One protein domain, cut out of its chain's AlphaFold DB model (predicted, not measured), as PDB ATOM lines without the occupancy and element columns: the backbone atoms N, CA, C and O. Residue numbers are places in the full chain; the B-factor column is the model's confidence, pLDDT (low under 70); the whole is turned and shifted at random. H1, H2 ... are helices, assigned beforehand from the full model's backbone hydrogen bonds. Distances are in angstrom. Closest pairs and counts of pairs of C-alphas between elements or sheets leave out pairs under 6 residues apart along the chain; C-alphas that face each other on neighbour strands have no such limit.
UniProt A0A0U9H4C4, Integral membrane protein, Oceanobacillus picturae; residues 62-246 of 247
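Overview. This is residues 62 to 246 of the 247 residues of the protein "Integral membrane protein" of Oceanobacillus picturae (UniProt A0A0U9H4C4). Six long helices lie side by side in a flattened up-and-down bundle, each running against the one before it: H1 and H4 make one layer, H3 and H6 the other, with H2 at one edge beside H1 and H3 and H5 at the opposite edge beside H4 and H6. A seventh helix, H7, leads away near H5, and residues 237 to 246, of which 237 to 244 belong to H7, stick out from the body. The printed part has 185 residues with seven named helices, H1 to H7 in order, and no named strand; the class is all helix. It is only just compact, close to loose, with a radius of gyration of the C-alphas of 18.7 A, and its flat outline spans 64 by 48 by 21 A.

Arrangement. H1, residues 62 to 91, forms a helical hairpin with H2, residues 99 to 121; they touch, closest at the C-alphas of Asn 77 and Glu 100, 5.3 A apart, at a shallow tilt of 24 degrees. H3, residues 129 to 152, forms a hairpin with H2 in turn, where residues 108 to 115 of H2 alone touch it, closest at the C-alphas of Val 115 and Lys 131, 6.3 A. H3 also touches H1, the same way at a shallow tilt of 19 degrees, with the C-alphas of Ile 89 and Val 151 closest at 6.4 A. H4, residues 159 to 173, is apart from H3 but touches residues 78 to 90 of H1 alone, opposite ways; the C-alphas of Ala 86 and Ala 165 are closest, at 4.3 A. H5, residues 181 to 196, forms a hairpin with H4, closest at the C-alphas of Leu 171 and Tyr 184, 7.1 A. H6, residues 204 to 230, forms a hairpin with H5, closest at the C-alphas of Ala 181 and Leu 224, 5.3 A. H6 also touches H3, opposite ways at a shallow tilt of 2 degrees, closest at the C-alphas of Gln 140 and Tyr 223, 5.4 A. H7, residues 234 to 244, is close to H5 but not clearly touching, the C-alphas of Ile 182 and Ile 235 being closest at 7.9 A. Each O i to N i+4 pair is within hydrogen-bond range in H1, H5, H6 and H7; in H2 it is 17 of 19, in H3 17 of 20, in H4 9 of 11.

Along the chain. H1 begins at C-alpha 62, (-58.941, -58.708, -27.431), and is 43.2 A long. H2 measures 33.3 A, H3 36.1 A and H6 39.3 A from first to last C-alpha. H7 ends at C-alpha 244, (-77.387, -29.101, -42.863).

Size, cuts and confidence. The C-alphas farthest apart are those of Leu 123 and Glu 202, 63.7 A. The printed part has no cut and no long link. Mean pLDDT of the printed part is 82.1; it is under 70 in 36 residues, among them 118 to 129 and 231 to 246.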
ATOM      1  N   SER A  62     -59.879 -58.912 -28.525       65.94
ATOM      2  CA  SER A  62     -58.941 -58.708 -27.431       65.94
ATOM      3  C   SER A  62     -57.746 -57.855 -27.833       65.94
ATOM      4  O   SER A  62     -57.229 -57.135 -26.982       65.94
ATOM      5  N   LEU A  63     -57.306 -57.920 -29.095       72.81
ATOM      6  CA  LEU A  63     -56.210 -57.085 -29.600       72.81
ATOM      7  C   LEU A  63     -56.666 -55.634 -29.749       72.81
ATOM      8  O   LEU A  63     -56.047 -54.747 -29.162       72.81
ATOM      9  N   ASP A  64     -57.823 -55.407 -30.374       76.38
ATOM     10  CA  ASP A  64     -58.449 -54.084 -30.463       76.38
ATOM     11  C   ASP A  64     -58.668 -53.449 -29.081       76.38
ATOM     12  O   ASP A  64     -58.335 -52.281 -28.869       76.38
ATOM     13  N   LYS A  65     -59.159 -54.217 -28.096       82.44
ATOM     14  CA  LYS A  65     -59.331 -53.726 -26.718       82.44
ATOM     15  C   LYS A  65     -57.996 -53.350 -26.065       82.44
ATOM     16  O   LYS A  65     -57.916 -52.322 -25.392       82.44
ATOM     17  N   LYS A  66     -56.943 -54.149 -26.264       86.81
ATOM     18  CA  LYS A  66     -55.593 -53.852 -25.751       86.81
ATOM     19  C   LYS A  66     -55.030 -52.576 -26.378       86.81
ATOM     20  O   LYS A  66     -54.562 -51.704 -25.651       86.81
ATOM     21  N   LEU A  67     -55.134 -52.434 -27.698       87.44
ATOM     22  CA  LEU A  67     -54.693 -51.247 -28.434       87.44
ATOM     23  C   LEU A  67     -55.467 -49.998 -28.010       87.44
ATOM     24  O   LEU A  67     -54.870 -48.941 -27.810       87.44
ATOM     25  N   LYS A  68     -56.779 -50.123 -27.788       88.69
ATOM     26  CA  LYS A  68     -57.609 -49.023 -27.294       88.69
ATOM     27  C   LYS A  68     -57.210 -48.581 -25.887       88.69
ATOM     28  O   LYS A  68     -57.108 -47.384 -25.633       88.69
ATOM     29  N   ASN A  69     -56.944 -49.529 -24.990       91.62
ATOM     30  CA  ASN A  69     -56.467 -49.220 -23.643       91.62
ATOM     31  C   ASN A  69     -55.113 -48.498 -23.681       91.62
ATOM     32  O   ASN A  69     -54.949 -47.488 -23.000       91.62
ATOM     33  N   LYS A  70     -54.178 -48.961 -24.522       93.38
ATOM     34  CA  LYS A  70     -52.886 -48.288 -24.733       93.38
ATOM     35  C   LYS A  70     -53.055 -46.880 -25.283       93.38
ATOM     36  O   LYS A  70     -52.447 -45.957 -24.760       93.38
ATOM     37  N   GLN A  71     -53.924 -46.698 -26.278       93.00
ATOM     38  CA  GLN A  71     -54.259 -45.379 -26.811       93.00
ATOM     39  C   GLN A  71     -54.739 -44.438 -25.697       93.00
ATOM     40  O   GLN A  71     -54.204 -43.344 -25.566       93.00
ATOM     41  N   ASN A  72     -55.700 -44.863 -24.874       93.94
ATOM     42  CA  ASN A  72     -56.224 -44.026 -23.791       93.94
ATOM     43  C   ASN A  72     -55.137 -43.674 -22.761       93.94
ATOM     44  O   ASN A  72     -55.100 -42.554 -22.258       93.94
ATOM     45  N   ARG A  73     -54.244 -44.622 -22.457       95.69
ATOM     46  CA  ARG A  73     -53.151 -44.409 -21.505       95.69
ATOM     47  C   ARG A  73     -52.106 -43.429 -22.040       95.69
ATOM     48  O   ARG A  73     -51.744 -42.500 -21.331       95.69
ATOM     49  N   VAL A  74     -51.707 -43.574 -23.305       95.81
ATOM     50  CA  VAL A  74     -50.827 -42.616 -23.996       95.81
ATOM     51  C   VAL A  74     -51.450 -41.219 -23.999       95.81
ATOM     52  O   VAL A  74     -50.759 -40.243 -23.737       95.81
ATOM     53  N   GLU A  75     -52.756 -41.102 -24.244       94.44
ATOM     54  CA  GLU A  75     -53.432 -39.801 -24.194       94.44
ATOM     55  C   GLU A  75     -53.399 -39.189 -22.805       94.44
ATOM     56  O   GLU A  75     -53.016 -38.031 -22.691       94.44
ATOM     57  N   SER A  76     -53.712 -39.963 -21.766       95.75
ATOM     58  CA  SER A  76     -53.616 -39.503 -20.377       95.75
ATOM     59  C   SER A  76     -52.210 -39.004 -20.044       95.75
ATOM     60  O   SER A  76     -52.071 -37.935 -19.463       95.75
ATOM     61  N   ASN A  77     -51.168 -39.729 -20.450       96.31
ATOM     62  CA  ASN A  77     -49.793 -39.318 -20.180       96.31
ATOM     63  C   ASN A  77     -49.433 -38.021 -20.912       96.31
ATOM     64  O   ASN A  77     -48.808 -37.142 -20.332       96.31
ATOM     65  N   PHE A  78     -49.865 -37.855 -22.164       95.88
ATOM     66  CA  PHE A  78     -49.676 -36.607 -22.907       95.88
ATOM     67  C   PHE A  78     -50.409 -35.425 -22.258       95.88
ATOM     68  O   PHE A  78     -49.874 -34.317 -22.252       95.88
ATOM     69  N   GLN A  79     -51.620 -35.645 -21.730       95.44
ATOM     70  CA  GLN A  79     -52.356 -34.632 -20.966       95.44
ATOM     71  C   GLN A  79     -51.540 -34.196 -19.750       95.44
ATOM     72  O   GLN A  79     -51.310 -33.002 -19.577       95.44
ATOM     73  N   THR A  80     -51.044 -35.153 -18.963       94.69
ATOM     74  CA  THR A  80     -50.206 -34.866 -17.795       94.69
ATOM     75  C   THR A  80     -48.933 -34.125 -18.194       94.69
ATOM     76  O   THR A  80     -48.696 -33.044 -17.682       94.69
ATOM     77  N   ILE A  81     -48.165 -34.616 -19.174       94.44
ATOM     78  CA  ILE A  81     -46.907 -33.980 -19.609       94.44
ATOM     79  C   ILE A  81     -47.131 -32.518 -20.027       94.44
ATOM     80  O   ILE A  81     -46.389 -31.636 -19.609       94.44
ATOM     81  N   LEU A  82     -48.154 -32.237 -20.841       94.94
ATOM     82  CA  LEU A  82     -48.451 -30.866 -21.277       94.94
ATOM     83  C   LEU A  82     -48.917 -29.972 -20.122       94.94
ATOM     84  O   LEU A  82     -48.605 -28.782 -20.105       94.94
ATOM     85  N   TYR A  83     -49.661 -30.533 -19.168       93.62
ATOM     86  CA  TYR A  83     -50.089 -29.818 -17.971       93.62
ATOM     87  C   TYR A  83     -48.905 -29.492 -17.050       93.62
ATOM     88  O   TYR A  83     -48.774 -28.352 -16.616       93.62
ATOM     89  N   GLU A  84     -47.998 -30.441 -16.830       91.75
ATOM     90  CA  GLU A  84     -46.772 -30.223 -16.057       91.75
ATOM     91  C   GLU A  84     -45.864 -29.187 -16.727       91.75
ATOM     92  O   GLU A  84     -45.325 -28.307 -16.060       91.75
ATOM     93  N   VAL A  85     -45.770 -29.194 -18.063       91.25
ATOM     94  CA  VAL A  85     -45.097 -28.123 -18.813       91.25
ATOM     95  C   VAL A  85     -45.740 -26.761 -18.530       91.25
ATOM     96  O   VAL A  85     -45.020 -25.801 -18.262       91.25
ATOM     97  N   ALA A  86     -47.074 -26.661 -18.526       91.81
ATOM     98  CA  ALA A  86     -47.769 -25.417 -18.187       91.81
ATOM     99  C   ALA A  86     -47.454 -24.941 -16.757       91.81
ATOM    100  O   ALA A  86     -47.148 -23.764 -16.549       91.81
ATOM    101  N   LEU A  87     -47.481 -25.849 -15.776       88.94
ATOM    102  CA  LEU A  87     -47.154 -25.538 -14.380       88.94
ATOM    103  C   LEU A  87     -45.702 -25.088 -14.215       88.94
ATOM    104  O   LEU A  87     -45.426 -24.123 -13.496       88.94
ATOM    105  N   TYR A  88     -44.779 -25.738 -14.919       88.06
ATOM    106  CA  TYR A  88     -43.369 -25.388 -14.865       88.06
ATOM    107  C   TYR A  88     -43.110 -23.997 -15.453       88.06
ATOM    108  O   TYR A  88     -42.365 -23.214 -14.866       88.06
ATOM    109  N   ILE A  89     -43.770 -23.643 -16.560       87.62
ATOM    110  CA  ILE A  89     -43.692 -22.294 -17.143       87.62
ATOM    111  C   ILE A  89     -44.248 -21.243 -16.166       87.62
ATOM    112  O   ILE A  89     -43.681 -20.158 -16.044       87.62
ATOM    113  N   ARG A  90     -45.336 -21.556 -15.449       85.50
ATOM    114  CA  ARG A  90     -46.019 -20.624 -14.535       85.50
ATOM    115  C   ARG A  90     -45.250 -20.379 -13.233       85.50
ATOM    116  O   ARG A  90     -45.046 -19.232 -12.829       85.50
ATOM    117  N   ASN A  91     -44.866 -21.455 -12.549       78.50
ATOM    118  CA  ASN A  91     -44.385 -21.407 -11.165       78.50
ATOM    119  C   ASN A  91     -43.062 -22.151 -10.935       78.50
ATOM    120  O   ASN A  91     -42.601 -22.180  -9.796       78.50
ATOM    121  N   LYS A  92     -42.454 -22.747 -11.974       73.19
ATOM    122  CA  LYS A  92     -41.313 -23.674 -11.844       73.19
ATOM    123  C   LYS A  92     -41.552 -24.742 -10.784       73.19
ATOM    124  O   LYS A  92     -40.669 -25.040  -9.987       73.19
ATOM    125  N   GLU A  93     -42.763 -25.276 -10.720       63.59
ATOM    126  CA  GLU A  93     -43.088 -26.277  -9.714       63.59
ATOM    127  C   GLU A  93     -42.303 -27.569 -10.017       63.59
ATOM    128  O   GLU A  93     -42.405 -28.128 -11.104       63.59
ATOM    129  N   ILE A  94     -41.444 -27.997  -9.083       62.88
ATOM    130  CA  ILE A  94     -40.407 -29.035  -9.307       62.88
ATOM    131  C   ILE A  94     -40.875 -30.425  -8.833       62.88
ATOM    132  O   ILE A  94     -40.091 -31.362  -8.756       62.88
ATOM    133  N   HIS A  95     -42.152 -30.603  -8.484       72.00
ATOM    134  CA  HIS A  95     -42.621 -31.862  -7.888       72.00
ATOM    135  C   HIS A  95     -42.901 -32.980  -8.906       72.00
ATOM    136  O   HIS A  95     -43.316 -34.067  -8.510       72.00
ATOM    137  N   TRP A  96     -42.663 -32.741 -10.198       82.62
ATOM    138  CA  TRP A  96     -42.882 -33.741 -11.236       82.62
ATOM    139  C   TRP A  96     -41.692 -34.701 -11.371       82.62
ATOM    140  O   TRP A  96     -40.558 -34.282 -11.603       82.62
ATOM    141  N   ASP A  97     -41.958 -36.002 -11.250       83.19
ATOM    142  CA  ASP A  97     -40.957 -37.077 -11.303       83.19
ATOM    143  C   ASP A  97     -40.655 -37.576 -12.731       83.19
ATOM    144  O   ASP A  97     -39.763 -38.405 -12.925       83.19
ATOM    145  N   GLY A  98     -41.374 -37.077 -13.744       85.69
ATOM    146  CA  GLY A  98     -41.179 -37.455 -15.145       85.69
ATOM    147  C   GLY A  98     -41.624 -38.881 -15.484       85.69
ATOM    148  O   GLY A  98     -41.290 -39.385 -16.564       85.69
ATOM    149  N   LYS A  99     -42.366 -39.558 -14.600       92.00
ATOM    150  CA  LYS A  99     -42.761 -40.963 -14.770       92.00
ATOM    151  C   LYS A  99     -43.551 -41.205 -16.057       92.00
ATOM    152  O   LYS A  99     -43.343 -42.218 -16.728       92.00
ATOM    153  N   GLU A 100     -44.405 -40.264 -16.445       93.31
ATOM    154  CA  GLU A 100     -45.241 -40.338 -17.642       93.31
ATOM    155  C   GLU A 100     -44.413 -40.392 -18.924       93.31
ATOM    156  O   GLU A 100     -44.867 -40.980 -19.903       93.31
ATOM    157  N   ILE A 101     -43.204 -39.821 -18.939       93.50
ATOM    158  CA  ILE A 101     -42.308 -39.875 -20.101       93.50
ATOM    159  C   ILE A 101     -41.876 -41.326 -20.328       93.50
ATOM    160  O   ILE A 101     -42.086 -41.873 -21.410       93.50
ATOM    161  N   SER A 102     -41.341 -41.961 -19.284       93.81
ATOM    162  CA  SER A 102     -40.856 -43.345 -19.351       93.81
ATOM    163  C   SER A 102     -42.001 -44.326 -19.625       93.81
ATOM    164  O   SER A 102     -41.874 -45.218 -20.461       93.81
ATOM    165  N   GLU A 103     -43.153 -44.129 -18.975       95.62
ATOM    166  CA  GLU A 103     -44.345 -44.947 -19.217       95.62
ATOM    167  C   GLU A 103     -44.843 -44.800 -20.663       95.62
ATOM    168  O   GLU A 103     -45.227 -45.782 -21.293       95.62
ATOM    169  N   THR A 104     -44.823 -43.588 -21.220       96.38
ATOM    170  CA  THR A 104     -45.244 -43.347 -22.608       96.38
ATOM    171  C   THR A 104     -44.331 -44.037 -23.611       96.38
ATOM    172  O   THR A 104     -44.834 -44.619 -24.569       96.38
ATOM    173  N   GLU A 105     -43.016 -44.002 -23.393       95.25
ATOM    174  CA  GLU A 105     -42.043 -44.671 -24.260       95.25
ATOM    175  C   GLU A 105     -42.297 -46.184 -24.318       95.25
ATOM    176  O   GLU A 105     -42.484 -46.733 -25.404       95.25
ATOM    177  N   GLN A 106     -42.463 -46.822 -23.154       95.62
ATOM    178  CA  GLN A 106     -42.807 -48.245 -23.057       95.62
ATOM    179  C   GLN A 106     -44.162 -48.564 -23.703       95.62
ATOM    180  O   GLN A 106     -44.303 -49.530 -24.451       95.62
ATOM    181  N   LEU A 107     -45.187 -47.742 -23.454       95.56
ATOM    182  CA  LEU A 107     -46.518 -47.957 -24.022       95.56
ATOM    183  C   LEU A 107     -46.528 -47.870 -25.548       95.56
ATOM    184  O   LEU A 107     -47.287 -48.612 -26.179       95.56
ATOM    185  N   LEU A 108     -45.744 -46.956 -26.121       94.81
ATOM    186  CA  LEU A 108     -45.608 -46.786 -27.563       94.81
ATOM    187  C   LEU A 108     -44.872 -47.975 -28.185       94.81
ATOM    188  O   LEU A 108     -45.373 -48.521 -29.167       94.81
ATOM    189  N   GLU A 109     -43.767 -48.424 -27.589       93.44
ATOM    190  CA  GLU A 109     -43.033 -49.624 -28.018       93.44
ATOM    191  C   GLU A 109     -43.938 -50.865 -28.003       93.44
ATOM    192  O   GLU A 109     -44.159 -51.499 -29.037       93.44
ATOM    193  N   GLU A 110     -44.604 -51.132 -26.877       91.94
ATOM    194  CA  GLU A 110     -45.542 -52.251 -26.761       91.94
ATOM    195  C   GLU A 110     -46.732 -52.128 -27.730       91.94
ATOM    196  O   GLU A 110     -47.308 -53.133 -28.156       91.94
ATOM    197  N   ALA A 111     -47.167 -50.909 -28.055       89.81
ATOM    198  CA  ALA A 111     -48.224 -50.698 -29.036       89.81
ATOM    199  C   ALA A 111     -47.752 -51.034 -30.456       89.81
ATOM    200  O   ALA A 111     -48.526 -51.637 -31.202       89.81
ATOM    201  N   PHE A 112     -46.518 -50.688 -30.833       87.56
ATOM    202  CA  PHE A 112     -45.959 -51.050 -32.137       87.56
ATOM    203  C   PHE A 112     -45.836 -52.562 -32.299       87.56
ATOM    204  O   PHE A 112     -46.322 -53.084 -33.303       87.56
ATOM    205  N   ASP A 113     -45.328 -53.259 -31.284       86.50
ATOM    206  CA  ASP A 113     -45.244 -54.723 -31.272       86.50
ATOM    207  C   ASP A 113     -46.617 -55.376 -31.449       86.50
ATOM    208  O   ASP A 113     -46.787 -56.333 -32.208       86.50
ATOM    209  N   LEU A 114     -47.638 -54.855 -30.761       84.38
ATOM    210  CA  LEU A 114     -49.004 -55.358 -30.898       84.38
ATOM    211  C   LEU A 114     -49.581 -55.085 -32.287       84.38
ATOM    212  O   LEU A 114     -50.237 -55.962 -32.841       84.38
ATOM    213  N   VAL A 115     -49.339 -53.901 -32.854       80.88
ATOM    214  CA  VAL A 115     -49.776 -53.561 -34.216       80.88
ATOM    215  C   VAL A 115     -49.077 -54.443 -35.252       80.88
ATOM    216  O   VAL A 115     -49.695 -54.816 -36.246       80.88
ATOM    217  N   GLU A 116     -47.803 -54.781 -35.055       76.06
ATOM    218  CA  GLU A 116     -47.063 -55.669 -35.952       76.06
ATOM    219  C   GLU A 116     -47.602 -57.102 -35.900       76.06
ATOM    220  O   GLU A 116     -47.906 -57.669 -36.949       76.06
ATOM    221  N   ARG A 117     -47.853 -57.636 -34.699       72.12
ATOM    222  CA  ARG A 117     -48.501 -58.948 -34.513       72.12
ATOM    223  C   ARG A 117     -49.916 -58.995 -35.087       72.12
ATOM    224  O   ARG A 117     -50.343 -60.025 -35.600       72.12
ATOM    225  N   ASP A 118     -50.662 -57.897 -35.008       68.88
ATOM    226  CA  ASP A 118     -52.027 -57.821 -35.535       68.88
ATOM    227  C   ASP A 118     -52.071 -57.881 -37.074       68.88
ATOM    228  O   ASP A 118     -52.952 -58.517 -37.659       68.88
ATOM    229  N   LYS A 119     -51.059 -57.318 -37.754       63.22
ATOM    230  CA  LYS A 119     -50.938 -57.378 -39.223       63.22
ATOM    231  C   LYS A 119     -50.817 -58.805 -39.757       63.22
ATOM    232  O   LYS A 119     -51.310 -59.063 -40.850       63.22
ATOM    233  N   GLU A 120     -50.184 -59.711 -39.014       56.41
ATOM    234  CA  GLU A 120     -50.077 -61.125 -39.404       56.41
ATOM    235  C   GLU A 120     -51.422 -61.864 -39.286       56.41
ATOM    236  O   GLU A 120     -51.670 -62.824 -40.018       56.41
ATOM    237  N   ASN A 121     -52.319 -61.391 -38.413       55.69
ATOM    238  CA  ASN A 121     -53.610 -62.022 -38.139       55.69
ATOM    239  C   ASN A 121     -54.754 -61.473 -39.013       55.69
ATOM    240  O   ASN A 121     -55.718 -62.188 -39.292       55.69
ATOM    241  N   HIS A 122     -54.647 -60.245 -39.530       61.66
ATOM    242  CA  HIS A 122     -55.681 -59.615 -40.359       61.66
ATOM    243  C   HIS A 122     -55.311 -59.536 -41.852       61.66
ATOM    244  O   HIS A 122     -55.152 -58.455 -42.419       61.66
ATOM    245  N   LEU A 123     -55.288 -60.692 -42.527       49.06
ATOM    246  CA  LEU A 123     -55.015 -60.830 -43.973       49.06
ATOM    247  C   LEU A 123     -55.965 -60.028 -44.896       49.06
ATOM    248  O   LEU A 123     -55.623 -59.761 -46.044       49.06
ATOM    249  N   LEU A 124     -57.154 -59.633 -44.417       49.12
ATOM    250  CA  LEU A 124     -58.208 -58.996 -45.227       49.12
ATOM    251  C   LEU A 124     -58.327 -57.469 -45.043       49.12
ATOM    252  O   LEU A 124     -59.119 -56.833 -45.741       49.12
ATOM    253  N   ARG A 125     -57.578 -56.844 -44.120       53.44
ATOM    254  CA  ARG A 125     -57.728 -55.410 -43.802       53.44
ATOM    255  C   ARG A 125     -56.521 -54.601 -44.283       53.44
ATOM    256  O   ARG A 125     -55.500 -54.527 -43.615       53.44
ATOM    257  N   ASN A 126     -56.681 -53.892 -45.405       47.31
ATOM    258  CA  ASN A 126     -55.614 -53.090 -46.033       47.31
ATOM    259  C   ASN A 126     -55.000 -51.976 -45.149       47.31
ATOM    260  O   ASN A 126     -53.907 -51.502 -45.456       47.31
ATOM    261  N   LYS A 127     -55.675 -51.516 -44.080       55.91
ATOM    262  CA  LYS A 127     -55.156 -50.486 -43.156       55.91
ATOM    263  C   LYS A 127     -55.601 -50.737 -41.713       55.91
ATOM    264  O   LYS A 127     -56.799 -50.757 -41.423       55.91
ATOM    265  N   HIS A 128     -54.629 -50.874 -40.811       64.38
ATOM    266  CA  HIS A 128     -54.867 -50.996 -39.375       64.38
ATOM    267  C   HIS A 128     -55.066 -49.600 -38.746       64.38
ATOM    268  O   HIS A 128     -54.144 -48.779 -38.805       64.38
ATOM    269  N   PRO A 129     -56.227 -49.299 -38.136       68.44
ATOM    270  CA  PRO A 129     -56.595 -47.943 -37.709       68.44
ATOM    271  C   PRO A 129     -55.680 -47.374 -36.616       68.44
ATOM    272  O   PRO A 129     -55.529 -46.158 -36.517       68.44
ATOM    273  N   TYR A 130     -55.040 -48.231 -35.815       79.38
ATOM    274  CA  TYR A 130     -54.136 -47.788 -34.754       79.38
ATOM    275  C   TYR A 130     -52.699 -47.568 -35.228       79.38
ATOM    276  O   TYR A 130     -51.950 -46.874 -34.549       79.38
ATOM    277  N   LYS A 131     -52.300 -48.112 -36.388       81.62
ATOM    278  CA  LYS A 131     -50.915 -47.995 -36.871       81.62
ATOM    279  C   LYS A 131     -50.551 -46.533 -37.120       81.62
ATOM    280  O   LYS A 131     -49.575 -46.032 -36.570       81.62
ATOM    281  N   ASP A 132     -51.372 -45.852 -37.915       82.38
ATOM    282  CA  ASP A 132     -51.146 -44.449 -38.269       82.38
ATOM    283  C   ASP A 132     -51.260 -43.544 -37.031       82.38
ATOM    284  O   ASP A 132     -50.520 -42.571 -36.896       82.38
ATOM    285  N   TYR A 133     -52.139 -43.905 -36.086       87.69
ATOM    286  CA  TYR A 133     -52.286 -43.209 -34.810       87.69
ATOM    287  C   TYR A 133     -51.019 -43.297 -33.946       87.69
ATOM    288  O   TYR A 133     -50.501 -42.261 -33.535       87.69
ATOM    289  N   PHE A 134     -50.506 -44.503 -33.676       89.94
ATOM    290  CA  PHE A 134     -49.320 -44.678 -32.831       89.94
ATOM    291  C   PHE A 134     -48.057 -44.126 -33.497       89.94
ATOM    292  O   PHE A 134     -47.238 -43.513 -32.820       89.94
ATOM    293  N   TYR A 135     -47.943 -44.214 -34.827       88.69
ATOM    294  CA  TYR A 135     -46.862 -43.556 -35.567       88.69
ATOM    295  C   TYR A 135     -46.884 -42.029 -35.408       88.69
ATOM    296  O   TYR A 135     -45.853 -41.403 -35.154       88.69
ATOM    297  N   MET A 136     -48.066 -41.418 -35.512       90.75
ATOM    298  CA  MET A 136     -48.239 -39.992 -35.242       90.75
ATOM    299  C   MET A 136     -47.888 -39.651 -33.787       90.75
ATOM    300  O   MET A 136     -47.118 -38.719 -33.561       90.75
ATOM    301  N   ARG A 137     -48.376 -40.426 -32.805       93.88
ATOM    302  CA  ARG A 137     -48.081 -40.193 -31.381       93.88
ATOM    303  C   ARG A 137     -46.601 -40.341 -31.049       93.88
ATOM    304  O   ARG A 137     -46.097 -39.508 -30.311       93.88
ATOM    305  N   GLN A 138     -45.888 -41.296 -31.643       94.50
ATOM    306  CA  GLN A 138     -44.435 -41.410 -31.480       94.50
ATOM    307  C   GLN A 138     -43.728 -40.123 -31.900       94.50
ATOM    308  O   GLN A 138     -42.920 -39.571 -31.162       94.50
ATOM    309  N   ARG A 139     -44.066 -39.598 -33.079       94.12
ATOM    310  CA  ARG A 139     -43.466 -38.355 -33.570       94.12
ATOM    311  C   ARG A 139     -43.825 -37.152 -32.697       94.12
ATOM    312  O   ARG A 139     -42.976 -36.294 -32.487       94.12
ATOM    313  N   GLN A 140     -45.050 -37.093 -32.175       95.06
ATOM    314  CA  GLN A 140     -45.432 -36.068 -31.205       95.06
ATOM    315  C   GLN A 140     -44.668 -36.195 -29.882       95.06
ATOM    316  O   GLN A 140     -44.294 -35.182 -29.303       95.06
ATOM    317  N   PHE A 141     -44.424 -37.418 -29.414       96.50
ATOM    318  CA  PHE A 141     -43.670 -37.677 -28.192       96.50
ATOM    319  C   PHE A 141     -42.222 -37.185 -28.307       96.50
ATOM    320  O   PHE A 141     -41.712 -36.559 -27.383       96.50
ATOM    321  N   GLU A 142     -41.585 -37.370 -29.466       95.62
ATOM    322  CA  GLU A 142     -40.255 -36.803 -29.727       95.62
ATOM    323  C   GLU A 142     -40.238 -35.269 -29.649       95.62
ATOM    324  O   GLU A 142     -39.295 -34.697 -29.104       95.62
ATOM    325  N   LEU A 143     -41.285 -34.596 -30.144       95.00
ATOM    326  CA  LEU A 143     -41.421 -33.141 -30.014       95.00
ATOM    327  C   LEU A 143     -41.609 -32.734 -28.548       95.00
ATOM    328  O   LEU A 143     -40.924 -31.830 -28.080       95.00
ATOM    329  N   LEU A 144     -42.449 -33.444 -27.783       94.69
ATOM    330  CA  LEU A 144     -42.601 -33.196 -26.344       94.69
ATOM    331  C   LEU A 144     -41.266 -33.328 -25.601       94.69
ATOM    332  O   LEU A 144     -40.911 -32.438 -24.833       94.69
ATOM    333  N   LYS A 145     -40.478 -34.377 -25.875       93.88
ATOM    334  CA  LYS A 145     -39.145 -34.558 -25.274       93.88
ATOM    335  C   LYS A 145     -38.199 -33.390 -25.577       93.88
ATOM    336  O   LYS A 145     -37.410 -33.013 -24.714       93.88
ATOM    337  N   ARG A 146     -38.286 -32.784 -26.767       93.38
ATOM    338  CA  ARG A 146     -37.486 -31.600 -27.146       93.38
ATOM    339  C   ARG A 146     -37.907 -30.329 -26.418       93.38
ATOM    340  O   ARG A 146     -37.056 -29.473 -26.189       93.38
ATOM    341  N   MET A 147     -39.175 -30.215 -26.025       92.31
ATOM    342  CA  MET A 147     -39.690 -29.068 -25.271       92.31
ATOM    343  C   MET A 147     -39.177 -29.036 -23.831       92.31
ATOM    344  O   MET A 147     -38.858 -27.963 -23.325       92.31
ATOM    345  N   LEU A 148     -39.053 -30.196 -23.180       90.06
ATOM    346  CA  LEU A 148     -38.656 -30.303 -21.770       90.06
ATOM    347  C   LEU A 148     -37.391 -29.497 -21.410       90.06
ATOM    348  O   LEU A 148     -37.463 -28.662 -20.506       90.06
ATOM    349  N   PRO A 149     -36.247 -29.641 -22.113       88.31
ATOM    350  CA  PRO A 149     -35.057 -28.858 -21.794       88.31
ATOM    351  C   PRO A 149     -35.227 -27.353 -22.054       88.31
ATOM    352  O   PRO A 149     -34.528 -26.561 -21.427       88.31
ATOM    353  N   LEU A 150     -36.128 -26.936 -22.953       87.44
ATOM    354  CA  LEU A 150     -36.410 -25.514 -23.198       87.44
ATOM    355  C   LEU A 150     -37.120 -24.891 -21.998       87.44
ATOM    356  O   LEU A 150     -36.759 -23.802 -21.564       87.44
ATOM    357  N   VAL A 151     -38.071 -25.628 -21.427       84.81
ATOM    358  CA  VAL A 151     -38.877 -25.204 -20.279       84.81
ATOM    359  C   VAL A 151     -38.013 -25.073 -19.017       84.81
ATOM    360  O   VAL A 151     -38.124 -24.085 -18.297       84.81
ATOM    361  N   THR A 152     -37.061 -25.989 -18.800       81.94
ATOM    362  CA  THR A 152     -36.128 -25.923 -17.651       81.94
ATOM    363  C   THR A 152     -35.184 -24.715 -17.661       81.94
ATOM    364  O   THR A 152     -34.654 -24.343 -16.617       81.94
ATOM    365  N   LYS A 153     -34.964 -24.094 -18.826       79.25
ATOM    366  CA  LYS A 153     -34.045 -22.957 -19.001       79.25
ATOM    367  C   LYS A 153     -34.725 -21.596 -18.880       79.25
ATOM    368  O   LYS A 153     -34.048 -20.577 -18.982       79.25
ATOM    369  N   LEU A 154     -36.041 -21.560 -18.688       77.06
ATOM    370  CA  LEU A 154     -36.772 -20.306 -18.538       77.06
ATOM    371  C   LEU A 154     -36.403 -19.654 -17.190       77.06
ATOM    372  O   LEU A 154     -36.445 -20.332 -16.159       77.06
ATOM    373  N   PRO A 155     -36.014 -18.367 -17.139       67.31
ATOM    374  CA  PRO A 155     -35.841 -17.639 -15.882       67.31
ATOM    375  C   PRO A 155     -37.199 -17.315 -15.233       67.31
ATOM    376  O   PRO A 155     -38.246 -17.810 -15.650       67.31
ATOM    377  N   ASN A 156     -37.189 -16.595 -14.111       63.97
ATOM    378  CA  ASN A 156     -38.397 -16.374 -13.314       63.97
ATOM    379  C   ASN A 156     -39.324 -15.322 -13.950       63.97
ATOM    380  O   ASN A 156     -38.874 -14.238 -14.295       63.97
ATOM    381  N   LYS A 157     -40.619 -15.665 -14.031       60.22
ATOM    382  CA  LYS A 157     -41.803 -14.824 -14.309       60.22
ATOM    383  C   LYS A 157     -41.579 -13.566 -15.161       60.22
ATOM    384  O   LYS A 157     -41.382 -12.474 -14.637       60.22
ATOM    385  N   ILE A 158     -41.828 -13.712 -16.461       64.12
ATOM    386  CA  ILE A 158     -42.233 -12.609 -17.346       64.12
ATOM    387  C   ILE A 158     -43.752 -12.711 -17.547       64.12
ATOM    388  O   ILE A 158     -44.285 -13.821 -17.582       64.12
ATOM    389  N   SER A 159     -44.465 -11.585 -17.693       67.88
ATOM    390  CA  SER A 159     -45.921 -11.563 -17.958       67.88
ATOM    391  C   SER A 159     -46.323 -12.522 -19.087       67.88
ATOM    392  O   SER A 159     -47.322 -13.237 -18.983       67.88
ATOM    393  N   ILE A 160     -45.485 -12.630 -20.119       72.81
ATOM    394  CA  ILE A 160     -45.755 -13.485 -21.266       72.81
ATOM    395  C   ILE A 160     -45.638 -14.990 -20.988       72.81
ATOM    396  O   ILE A 160     -46.286 -15.797 -21.655       72.81
ATOM    397  N   SER A 161     -44.891 -15.388 -19.953       81.94
ATOM    398  CA  SER A 161     -44.835 -16.789 -19.514       81.94
ATOM    399  C   SER A 161     -46.212 -17.286 -19.066       81.94
ATOM    400  O   SER A 161     -46.559 -18.433 -19.329       81.94
ATOM    401  N   GLU A 162     -47.047 -16.417 -18.481       86.88
ATOM    402  CA  GLU A 162     -48.408 -16.791 -18.077       86.88
ATOM    403  C   GLU A 162     -49.291 -17.117 -19.285       86.88
ATOM    404  O   GLU A 162     -49.990 -18.126 -19.281       86.88
ATOM    405  N   LYS A 163     -49.230 -16.314 -20.355       88.19
ATOM    406  CA  LYS A 163     -50.018 -16.567 -21.573       88.19
ATOM    407  C   LYS A 163     -49.638 -17.902 -22.219       88.19
ATOM    408  O   LYS A 163     -50.515 -18.674 -22.607       88.19
ATOM    409  N   VAL A 164     -48.339 -18.202 -22.282       90.31
ATOM    410  CA  VAL A 164     -47.841 -19.492 -22.780       90.31
ATOM    411  C   VAL A 164     -48.299 -20.635 -21.868       90.31
ATOM    412  O   VAL A 164     -48.787 -21.648 -22.366       90.31
ATOM    413  N   ALA A 165     -48.225 -20.476 -20.544       90.94
ATOM    414  CA  ALA A 165     -48.711 -21.481 -19.600       90.94
ATOM    415  C   ALA A 165     -50.213 -21.765 -19.782       90.94
ATOM    416  O   ALA A 165     -50.609 -22.926 -19.870       90.94
ATOM    417  N   VAL A 166     -51.047 -20.727 -19.919       92.12
ATOM    418  CA  VAL A 166     -52.492 -20.865 -20.182       92.12
ATOM    419  C   VAL A 166     -52.751 -21.623 -21.485       92.12
ATOM    420  O   VAL A 166     -53.618 -22.498 -21.520       92.12
ATOM    421  N   PHE A 167     -51.981 -21.346 -22.540       93.62
ATOM    422  CA  PHE A 167     -52.077 -22.083 -23.799       93.62
ATOM    423  C   PHE A 167     -51.761 -23.578 -23.619       93.62
ATOM    424  O   PHE A 167     -52.555 -24.424 -24.032       93.62
ATOM    425  N   PHE A 168     -50.649 -23.923 -22.959       94.25
ATOM    426  CA  PHE A 168     -50.284 -25.324 -22.698       94.25
ATOM    427  C   PHE A 168     -51.308 -26.035 -21.797       94.25
ATOM    428  O   PHE A 168     -51.645 -27.194 -22.045       94.25
ATOM    429  N   GLU A 169     -51.870 -25.337 -20.807       94.25
ATOM    430  CA  GLU A 169     -52.928 -25.859 -19.937       94.25
ATOM    431  C   GLU A 169     -54.241 -26.109 -20.702       94.25
ATOM    432  O   GLU A 169     -54.947 -27.091 -20.462       94.25
ATOM    433  N   SER A 170     -54.589 -25.233 -21.646       93.25
ATOM    434  CA  SER A 170     -55.737 -25.429 -22.535       93.25
ATOM    435  C   SER A 170     -55.502 -26.608 -23.481       93.25
ATOM    436  O   SER A 170     -56.379 -27.457 -23.665       93.25
ATOM    437  N   LEU A 171     -54.299 -26.701 -24.053       93.44
ATOM    438  CA  LEU A 171     -53.924 -27.758 -24.985       93.44
ATOM    439  C   LEU A 171     -53.881 -29.135 -24.316       93.44
ATOM    440  O   LEU A 171     -54.302 -30.119 -24.932       93.44
ATOM    441  N   SER A 172     -53.433 -29.214 -23.058       94.06
ATOM    442  CA  SER A 172     -53.423 -30.462 -22.295       94.06
ATOM    443  C   SER A 172     -54.832 -31.049 -22.190       94.06
ATOM    444  O   SER A 172     -55.033 -32.220 -22.489       94.06
ATOM    445  N   LYS A 173     -55.853 -30.225 -21.936       91.06
ATOM    446  CA  LYS A 173     -57.264 -30.654 -21.859       91.06
ATOM    447  C   LYS A 173     -57.836 -31.118 -23.209       91.06
ATOM    448  O   LYS A 173     -58.853 -31.811 -23.243       91.06
ATOM    449  N   ALA A 174     -57.185 -30.788 -24.327       88.19
ATOM    450  CA  ALA A 174     -57.608 -31.148 -25.681       88.19
ATOM    451  C   ALA A 174     -56.768 -32.252 -26.349       88.19
ATOM    452  O   ALA A 174     -56.864 -32.485 -27.566       88.19
ATOM    453  N   VAL A 175     -55.982 -32.999 -25.575       87.56
ATOM    454  CA  VAL A 175     -55.366 -34.232 -26.069       87.56
ATOM    455  C   VAL A 175     -56.432 -35.324 -26.141       87.56
ATOM    456  O   VAL A 175     -56.803 -35.934 -25.147       87.56
ATOM    457  N   HIS A 176     -56.916 -35.578 -27.352       81.44
ATOM    458  CA  HIS A 176     -57.825 -36.677 -27.671       81.44
ATOM    459  C   HIS A 176     -57.600 -37.124 -29.128       81.44
ATOM    460  O   HIS A 176     -56.925 -36.407 -29.886       81.44
ATOM    461  N   PRO A 177     -58.183 -38.258 -29.577       70.50
ATOM    462  CA  PRO A 177     -57.929 -38.785 -30.913       70.50
ATOM    463  C   PRO A 177     -58.533 -37.911 -32.013       70.50
ATOM    464  O   PRO A 177     -58.156 -38.044 -33.171       70.50
ATOM    465  N   GLY A 178     -59.519 -37.076 -31.687       72.00
ATOM    466  CA  GLY A 178     -60.166 -36.157 -32.627       72.00
ATOM    467  C   GLY A 178     -59.266 -34.981 -33.011       72.00
ATOM    468  O   GLY A 178     -58.330 -34.640 -32.287       72.00
ATOM    469  N   ASN A 179     -59.530 -34.357 -34.156       70.44
ATOM    470  CA  ASN A 179     -58.731 -33.249 -34.661       70.44
ATOM    471  C   ASN A 179     -59.310 -31.880 -34.263       70.44
ATOM    472  O   ASN A 179     -60.178 -31.326 -34.935       70.44
ATOM    473  N   THR A 180     -58.753 -31.336 -33.184       78.06
ATOM    474  CA  THR A 180     -58.903 -29.954 -32.700       78.06
ATOM    475  C   THR A 180     -57.712 -29.061 -33.059       78.06
ATOM    476  O   THR A 180     -57.672 -27.911 -32.637       78.06
ATOM    477  N   ALA A 181     -56.751 -29.553 -33.851       82.44
ATOM    478  CA  ALA A 181     -55.484 -28.864 -34.099       82.44
ATOM    479  C   ALA A 181     -55.670 -27.481 -34.732       82.44
ATOM    480  O   ALA A 181     -54.931 -26.574 -34.389       82.44
ATOM    481  N   ILE A 182     -56.679 -27.299 -35.595       84.19
ATOM    482  CA  ILE A 182     -56.949 -25.995 -36.227       84.19
ATOM    483  C   ILE A 182     -57.222 -24.911 -35.177       84.19
ATOM    484  O   ILE A 182     -56.667 -23.826 -35.280       84.19
ATOM    485  N   LEU A 183     -58.025 -25.218 -34.153       87.38
ATOM    486  CA  LEU A 183     -58.358 -24.255 -33.102       87.38
ATOM    487  C   LEU A 183     -57.100 -23.801 -32.349       87.38
ATOM    488  O   LEU A 183     -56.888 -22.608 -32.165       87.38
ATOM    489  N   TYR A 184     -56.254 -24.757 -31.964       90.38
ATOM    490  CA  TYR A 184     -55.025 -24.472 -31.224       90.38
ATOM    491  C   TYR A 184     -53.933 -23.847 -32.094       90.38
ATOM    492  O   TYR A 184     -53.139 -23.073 -31.580       90.38
ATOM    493  N   LEU A 185     -53.901 -24.122 -33.402       91.38
ATOM    494  CA  LEU A 185     -53.017 -23.425 -34.343       91.38
ATOM    495  C   LEU A 185     -53.425 -21.955 -34.503       91.38
ATOM    496  O   LEU A 185     -52.563 -21.082 -34.531       91.38
ATOM    497  N   GLU A 186     -54.727 -21.665 -34.573       89.94
ATOM    498  CA  GLU A 186     -55.230 -20.284 -34.599       89.94
ATOM    499  C   GLU A 186     -54.906 -19.540 -33.295       89.94
ATOM    500  O   GLU A 186     -54.481 -18.386 -33.337       89.94
ATOM    501  N   GLU A 187     -55.081 -20.189 -32.140       90.94
ATOM    502  CA  GLU A 187     -54.727 -19.632 -30.829       90.94
ATOM    503  C   GLU A 187     -53.214 -19.394 -30.702       90.94
ATOM    504  O   GLU A 187     -52.796 -18.313 -30.294       90.94
ATOM    505  N   LEU A 188     -52.396 -20.346 -31.161       93.19
ATOM    506  CA  LEU A 188     -50.941 -20.227 -31.213       93.19
ATOM    507  C   LEU A 188     -50.485 -19.075 -32.118       93.19
ATOM    508  O   LEU A 188     -49.603 -18.315 -31.740       93.19
ATOM    509  N   THR A 189     -51.125 -18.902 -33.279       91.88
ATOM    510  CA  THR A 189     -50.822 -17.796 -34.202       91.88
ATOM    511  C   THR A 189     -51.114 -16.440 -33.558       91.88
ATOM    512  O   THR A 189     -50.373 -15.482 -33.762       91.88
ATOM    513  N   LYS A 190     -52.199 -16.329 -32.779       90.44
ATOM    514  CA  LYS A 190     -52.503 -15.102 -32.026       90.44
ATOM    515  C   LYS A 190     -51.452 -14.846 -30.956       90.44
ATOM    516  O   LYS A 190     -50.952 -13.733 -30.873       90.44
ATOM    517  N   LEU A 191     -51.075 -15.885 -30.212       89.94
ATOM    518  CA  LEU A 191     -50.036 -15.792 -29.193       89.94
ATOM    519  C   LEU A 191     -48.693 -15.345 -29.793       89.94
ATOM    520  O   LEU A 191     -48.060 -14.455 -29.240       89.94
ATOM    521  N   GLN A 192     -48.287 -15.893 -30.943       88.94
ATOM    522  CA  GLN A 192     -47.078 -15.472 -31.663       88.94
ATOM    523  C   GLN A 192     -47.139 -14.001 -32.105       88.94
ATOM    524  O   GLN A 192     -46.171 -13.276 -31.922       88.94
ATOM    525  N   LYS A 193     -48.282 -13.527 -32.616       88.44
ATOM    526  CA  LYS A 193     -48.446 -12.106 -32.975       88.44
ATOM    527  C   LYS A 193     -48.351 -11.179 -31.770       88.44
ATOM    528  O   LYS A 193     -47.733 -10.131 -31.866       88.44
ATOM    529  N   GLU A 194     -48.942 -11.571 -30.644       85.81
ATOM    530  CA  GLU A 194     -48.813 -10.808 -29.400       85.81
ATOM    531  C   GLU A 194     -47.351 -10.741 -28.933       85.81
ATOM    532  O   GLU A 194     -46.938  -9.707 -28.428       85.81
ATOM    533  N   PHE A 195     -46.566 -11.807 -29.139       82.62
ATOM    534  CA  PHE A 195     -45.116 -11.812 -28.904       82.62
ATOM    535  C   PHE A 195     -44.365 -10.830 -29.816       82.62
ATOM    536  O   PHE A 195     -43.437 -10.168 -29.355       82.62
ATOM    537  N   ASP A 196     -44.749 -10.745 -31.093       83.56
ATOM    538  CA  ASP A 196     -44.109  -9.868 -32.085       83.56
ATOM    539  C   ASP A 196     -44.411  -8.376 -31.847       83.56
ATOM    540  O   ASP A 196     -43.651  -7.513 -32.287       83.56
ATOM    541  N   GLU A 197     -45.519  -8.067 -31.168       86.50
ATOM    542  CA  GLU A 197     -45.939  -6.702 -30.824       86.50
ATOM    543  C   GLU A 197     -45.317  -6.179 -29.511       86.50
ATOM    544  O   GLU A 197     -45.452  -4.991 -29.211       86.50
ATOM    545  N   GLU A 198     -44.634  -7.023 -28.725       82.81
ATOM    546  CA  GLU A 198     -43.963  -6.587 -27.492       82.81
ATOM    547  C   GLU A 198     -42.726  -5.716 -27.772       82.81
ATOM    548  O   GLU A 198     -42.006  -5.895 -28.757       82.81
ATOM    549  N   GLU A 199     -42.428  -4.795 -26.849       84.81
ATOM    550  CA  GLU A 199     -41.205  -3.983 -26.889       84.81
ATOM    551  C   GLU A 199     -39.959  -4.873 -26.945       84.81
ATOM    552  O   GLU A 199     -39.950  -5.953 -26.360       84.81
ATOM    553  N   LEU A 200     -38.903  -4.446 -27.640       85.88
ATOM    554  CA  LEU A 200     -37.669  -5.228 -27.756       85.88
ATOM    555  C   LEU A 200     -37.078  -5.547 -26.370       85.88
ATOM    556  O   LEU A 200     -37.146  -4.701 -25.482       85.88
ATOM    557  N   PRO A 201     -36.465  -6.731 -26.182       85.88
ATOM    558  CA  PRO A 201     -35.884  -7.092 -24.897       85.88
ATOM    559  C   PRO A 201     -34.769  -6.114 -24.516       85.88
ATOM    560  O   PRO A 201     -33.823  -5.909 -25.281       85.88
ATOM    561  N   GLU A 202     -34.857  -5.546 -23.315       86.62
ATOM    562  CA  GLU A 202     -33.879  -4.574 -22.813       86.62
ATOM    563  C   GLU A 202     -32.635  -5.270 -22.246       86.62
ATOM    564  O   GLU A 202     -31.547  -4.693 -22.181       86.62
ATOM    565  N   THR A 203     -32.780  -6.538 -21.847       87.25
ATOM    566  CA  THR A 203     -31.715  -7.324 -21.217       87.25
ATOM    567  C   THR A 203     -31.439  -8.633 -21.954       87.25
ATOM    568  O   THR A 203     -32.295  -9.209 -22.628       87.25
ATOM    569  N   ARG A 204     -30.219  -9.160 -21.783       85.62
ATOM    570  CA  ARG A 204     -29.842 -10.477 -22.318       85.62
ATOM    571  C   ARG A 204     -30.703 -11.603 -21.738       85.62
ATOM    572  O   ARG A 204     -31.047 -12.527 -22.465       85.62
ATOM    573  N   GLU A 205     -31.039 -11.526 -20.454       83.06
ATOM    574  CA  GLU A 205     -31.895 -12.514 -19.787       83.06
ATOM    575  C   GLU A 205     -33.297 -12.536 -20.409       83.06
ATOM    576  O   GLU A 205     -33.834 -13.600 -20.726       83.06
ATOM    577  N   GLU A 206     -33.859 -11.360 -20.676       82.12
ATOM    578  CA  GLU A 206     -35.144 -11.229 -21.352       82.12
ATOM    579  C   GLU A 206     -35.094 -11.772 -22.786       82.12
ATOM    580  O   GLU A 206     -35.969 -12.543 -23.186       82.12
ATOM    581  N   PHE A 207     -34.030 -11.462 -23.535       85.88
ATOM    582  CA  PHE A 207     -33.808 -12.021 -24.868       85.88
ATOM    583  C   PHE A 207     -33.736 -13.556 -24.847       85.88
ATOM    584  O   PHE A 207     -34.420 -14.216 -25.630       85.88
ATOM    585  N   GLU A 208     -32.949 -14.144 -23.941       85.44
ATOM    586  CA  GLU A 208     -32.824 -15.602 -23.816       85.44
ATOM    587  C   GLU A 208     -34.156 -16.261 -23.439       85.44
ATOM    588  O   GLU A 208     -34.495 -17.327 -23.961       85.44
ATOM    589  N   THR A 209     -34.948 -15.609 -22.588       83.38
ATOM    590  CA  THR A 209     -36.289 -16.078 -22.220       83.38
ATOM    591  C   THR A 209     -37.214 -16.104 -23.419       83.38
ATOM    592  O   THR A 209     -37.815 -17.139 -23.714       83.38
ATOM    593  N   ARG A 210     -37.308 -14.981 -24.136       85.06
ATOM    594  CA  ARG A 210     -38.165 -14.856 -25.314       85.06
ATOM    595  C   ARG A 210     -37.741 -15.835 -26.404       85.06
ATOM    596  O   ARG A 210     -38.599 -16.506 -26.963       85.06
ATOM    597  N   ALA A 211     -36.440 -16.017 -26.635       87.25
ATOM    598  CA  ALA A 211     -35.928 -16.997 -27.592       87.25
ATOM    599  C   ALA A 211     -36.304 -18.444 -27.220       87.25
ATOM    600  O   ALA A 211     -36.715 -19.221 -28.085       87.25
ATOM    601  N   ASN A 212     -36.205 -18.815 -25.938       88.44
ATOM    602  CA  ASN A 212     -36.612 -20.142 -25.465       88.44
ATOM    603  C   ASN A 212     -38.130 -20.352 -25.571       88.44
ATOM    604  O   ASN A 212     -38.555 -21.421 -26.011       88.44
ATOM    605  N   LEU A 213     -38.941 -19.347 -25.221       88.12
ATOM    606  CA  LEU A 213     -40.398 -19.393 -25.378       88.12
ATOM    607  C   LEU A 213     -40.793 -19.495 -26.851       88.12
ATOM    608  O   LEU A 213     -41.597 -20.349 -27.204       88.12
ATOM    609  N   PHE A 214     -40.181 -18.709 -27.732       88.25
ATOM    610  CA  PHE A 214     -40.451 -18.761 -29.166       88.25
ATOM    611  C   PHE A 214     -40.105 -20.132 -29.760       88.25
ATOM    612  O   PHE A 214     -40.890 -20.724 -30.501       88.25
ATOM    613  N   ARG A 215     -38.968 -20.708 -29.355       91.19
ATOM    614  CA  ARG A 215     -38.599 -22.073 -29.743       91.19
ATOM    615  C   ARG A 215     -39.597 -23.108 -29.221       91.19
ATOM    616  O   ARG A 215     -39.953 -24.021 -29.958       91.19
ATOM    617  N   LEU A 216     -40.068 -22.960 -27.984       92.06
ATOM    618  CA  LEU A 216     -41.105 -23.815 -27.409       92.06
ATOM    619  C   LEU A 216     -42.420 -23.726 -28.206       92.06
ATOM    620  O   LEU A 216     -43.032 -24.758 -28.486       92.06
ATOM    621  N   LEU A 217     -42.824 -22.516 -28.610       92.06
ATOM    622  CA  LEU A 217     -44.003 -22.283 -29.447       92.06
ATOM    623  C   LEU A 217     -43.874 -22.946 -30.830       92.06
ATOM    624  O   LEU A 217     -44.852 -23.490 -31.334       92.06
ATOM    625  N   HIS A 218     -42.680 -22.984 -31.419       92.56
ATOM    626  CA  HIS A 218     -42.460 -23.708 -32.675       92.56
ATOM    627  C   HIS A 218     -42.503 -25.229 -32.526       92.56
ATOM    628  O   HIS A 218     -43.097 -25.911 -33.357       92.56
ATOM    629  N   GLU A 219     -41.928 -25.790 -31.459       94.94
ATOM    630  CA  GLU A 219     -42.018 -27.238 -31.234       94.94
ATOM    631  C   GLU A 219     -43.492 -27.665 -31.067       94.94
ATOM    632  O   GLU A 219     -43.902 -28.730 -31.544       94.94
ATOM    633  N   ILE A 220     -44.317 -26.846 -30.392       94.88
ATOM    634  CA  ILE A 220     -45.744 -27.158 -30.202       94.88
ATOM    635  C   ILE A 220     -46.571 -26.886 -31.465       94.88
ATOM    636  O   ILE A 220     -47.546 -27.595 -31.725       94.88
ATOM    637  N   GLU A 221     -46.150 -25.942 -32.307       94.56
ATOM    638  CA  GLU A 221     -46.682 -25.763 -33.661       94.56
ATOM    639  C   GLU A 221     -46.498 -27.038 -34.490       94.56
ATOM    640  O   GLU A 221     -47.472 -27.584 -35.016       94.56
ATOM    641  N   ASP A 222     -45.277 -27.578 -34.536       94.31
ATOM    642  CA  ASP A 222     -44.964 -28.821 -35.245       94.31
ATOM    643  C   ASP A 222     -45.788 -30.001 -34.712       94.31
ATOM    644  O   ASP A 222     -46.288 -30.829 -35.487       94.31
ATOM    645  N   TYR A 223     -46.005 -30.056 -33.395       94.31
ATOM    646  CA  TYR A 223     -46.858 -31.057 -32.753       94.31
ATOM    647  C   TYR A 223     -48.306 -30.982 -33.265       94.31
ATOM    648  O   TYR A 223     -48.927 -32.020 -33.546       94.31
ATOM    649  N   LEU A 224     -48.853 -29.773 -33.414       92.25
ATOM    650  CA  LEU A 224     -50.212 -29.532 -33.902       92.25
ATOM    651  C   LEU A 224     -50.333 -29.759 -35.414       92.25
ATOM    652  O   LEU A 224     -51.283 -30.411 -35.861       92.25
ATOM    653  N   LEU A 225     -49.360 -29.298 -36.204       91.56
ATOM    654  CA  LEU A 225     -49.294 -29.518 -37.651       91.56
ATOM    655  C   LEU A 225     -49.210 -31.006 -37.982       91.56
ATOM    656  O   LEU A 225     -49.835 -31.472 -38.938       91.56
ATOM    657  N   LEU A 226     -48.488 -31.785 -37.176       89.81
ATOM    658  CA  LEU A 226     -48.475 -33.233 -37.309       89.81
ATOM    659  C   LEU A 226     -49.887 -33.801 -37.108       89.81
ATOM    660  O   LEU A 226     -50.385 -34.523 -37.970       89.81
ATOM    661  N   LYS A 227     -50.593 -33.417 -36.037       86.56
ATOM    662  CA  LYS A 227     -51.981 -33.852 -35.800       86.56
ATOM    663  C   LYS A 227     -52.907 -33.486 -36.971       86.56
ATOM    664  O   LYS A 227     -53.732 -34.305 -37.378       86.56
ATOM    665  N   GLN A 228     -52.733 -32.298 -37.551       85.00
ATOM    666  CA  GLN A 228     -53.498 -31.826 -38.707       85.00
ATOM    667  C   GLN A 228     -53.204 -32.620 -39.989       85.00
ATOM    668  O   GLN A 228     -54.128 -32.950 -40.727       85.00
ATOM    669  N   LYS A 229     -51.941 -32.971 -40.260       82.62
ATOM    670  CA  LYS A 229     -51.563 -33.775 -41.437       82.62
ATOM    671  C   LYS A 229     -52.126 -35.197 -41.371       82.62
ATOM    672  O   LYS A 229     -52.495 -35.759 -42.399       82.62
ATOM    673  N   PHE A 230     -52.209 -35.774 -40.171       74.44
ATOM    674  CA  PHE A 230     -52.661 -37.155 -39.969       74.44
ATOM    675  C   PHE A 230     -54.185 -37.324 -39.917       74.44
ATOM    676  O   PHE A 230     -54.683 -38.421 -40.169       74.44
ATOM    677  N   LYS A 231     -54.949 -36.268 -39.618       68.50
ATOM    678  CA  LYS A 231     -56.419 -36.308 -39.618       68.50
ATOM    679  C   LYS A 231     -57.018 -35.097 -40.314       68.50
ATOM    680  O   LYS A 231     -56.690 -33.967 -39.981       68.50
ATOM    681  N   LYS A 232     -58.019 -35.312 -41.174       57.56
ATOM    682  CA  LYS A 232     -58.915 -34.221 -41.594       57.56
ATOM    683  C   LYS A 232     -59.601 -33.626 -40.354       57.56
ATOM    684  O   LYS A 232     -59.883 -34.351 -39.404       57.56
ATOM    685  N   SER A 233     -59.781 -32.307 -40.321       49.16
ATOM    686  CA  SER A 233     -60.290 -31.604 -39.138       49.16
ATOM    687  C   SER A 233     -61.732 -31.984 -38.810       49.16
ATOM    688  O   SER A 233     -62.613 -31.872 -39.663       49.16
ATOM    689  N   ASP A 234     -61.996 -32.350 -37.552       52.53
ATOM    690  CA  ASP A 234     -63.352 -32.675 -37.090       52.53
ATOM    691  C   ASP A 234     -64.233 -31.410 -37.013       52.53
ATOM    692  O   ASP A 234     -65.464 -31.488 -37.039       52.53
ATOM    693  N   ILE A 235     -63.616 -30.221 -36.956       51.41
ATOM    694  CA  ILE A 235     -64.305 -28.923 -36.885       51.41
ATOM    695  C   ILE A 235     -65.031 -28.608 -38.202       51.41
ATOM    696  O   ILE A 235     -66.144 -28.073 -38.171       51.41
ATOM    697  N   GLN A 236     -64.447 -28.976 -39.348       48.16
ATOM    698  CA  GLN A 236     -65.054 -28.775 -40.672       48.16
ATOM    699  C   GLN A 236     -66.354 -29.581 -40.803       48.16
ATOM    700  O   GLN A 236     -67.408 -29.017 -41.095       48.16
ATOM    701  N   HIS A 237     -66.321 -30.861 -40.427       46.09
ATOM    702  CA  HIS A 237     -67.498 -31.729 -40.457       46.09
ATOM    703  C   HIS A 237     -68.585 -31.320 -39.450       46.09
ATOM    704  O   HIS A 237     -69.775 -31.433 -39.745       46.09
ATOM    705  N   LYS A 238     -68.216 -30.777 -38.278       49.50
ATOM    706  CA  LYS A 238     -69.192 -30.288 -37.285       49.50
ATOM    707  C   LYS A 238     -69.897 -28.998 -37.731       49.50
ATOM    708  O   LYS A 238     -71.074 -28.824 -37.416       49.50
ATOM    709  N   LYS A 239     -69.211 -28.104 -38.462       48.88
ATOM    710  CA  LYS A 239     -69.822 -26.904 -39.073       48.88
ATOM    711  C   LYS A 239     -70.760 -27.276 -40.226       48.88
ATOM    712  O   LYS A 239     -71.883 -26.779 -40.260       48.88
ATOM    713  N   GLU A 240     -70.358 -28.199 -41.099       49.28
ATOM    714  CA  GLU A 240     -71.196 -28.705 -42.199       49.28
ATOM    715  C   GLU A 240     -72.448 -29.435 -41.692       49.28
ATOM    716  O   GLU A 240     -73.552 -29.184 -42.173       49.28
ATOM    717  N   ALA A 241     -72.311 -30.285 -40.670       51.84
ATOM    718  CA  ALA A 241     -73.442 -30.984 -40.062       51.84
ATOM    719  C   ALA A 241     -74.425 -30.020 -39.377       51.84
ATOM    720  O   ALA A 241     -75.637 -30.180 -39.505       51.84
ATOM    721  N   LYS A 242     -73.927 -28.976 -38.696       51.91
ATOM    722  CA  LYS A 242     -74.780 -27.928 -38.106       51.91
ATOM    723  C   LYS A 242     -75.457 -27.040 -39.152       51.91
ATOM    724  O   LYS A 242     -76.548 -26.549 -38.886       51.91
ATOM    725  N   SER A 243     -74.830 -26.826 -40.309       51.62
ATOM    726  CA  SER A 243     -75.428 -26.092 -41.430       51.62
ATOM    727  C   SER A 243     -76.540 -26.896 -42.104       51.62
ATOM    728  O   SER A 243     -77.585 -26.324 -42.389       51.62
ATOM    729  N   LYS A 244     -76.362 -28.210 -42.291       50.28
ATOM    730  CA  LYS A 244     -77.387 -29.101 -42.863       50.28
ATOM    731  C   LYS A 244     -78.562 -29.391 -41.928       50.28
ATOM    732  O   LYS A 244     -79.628 -29.724 -42.407       50.28
ATOM    733  N   ALA A 245     -78.373 -29.278 -40.613       53.84
ATOM    734  CA  ALA A 245     -79.451 -29.430 -39.633       53.84
ATOM    735  C   ALA A 245     -80.269 -28.139 -39.411       53.84
ATOM    736  O   ALA A 245     -81.249 -28.159 -38.671       53.84
ATOM    737  N   LYS A 246     -79.834 -27.012 -39.989       49.97
ATOM    738  CA  LYS A 246     -80.512 -25.705 -39.930       49.97
ATOM    739  C   LYS A 246     -81.136 -25.279 -41.267       49.97
ATOM    740  O   LYS A 246     -81.714 -24.196 -41.319       49.97
TER     741      LYS A 246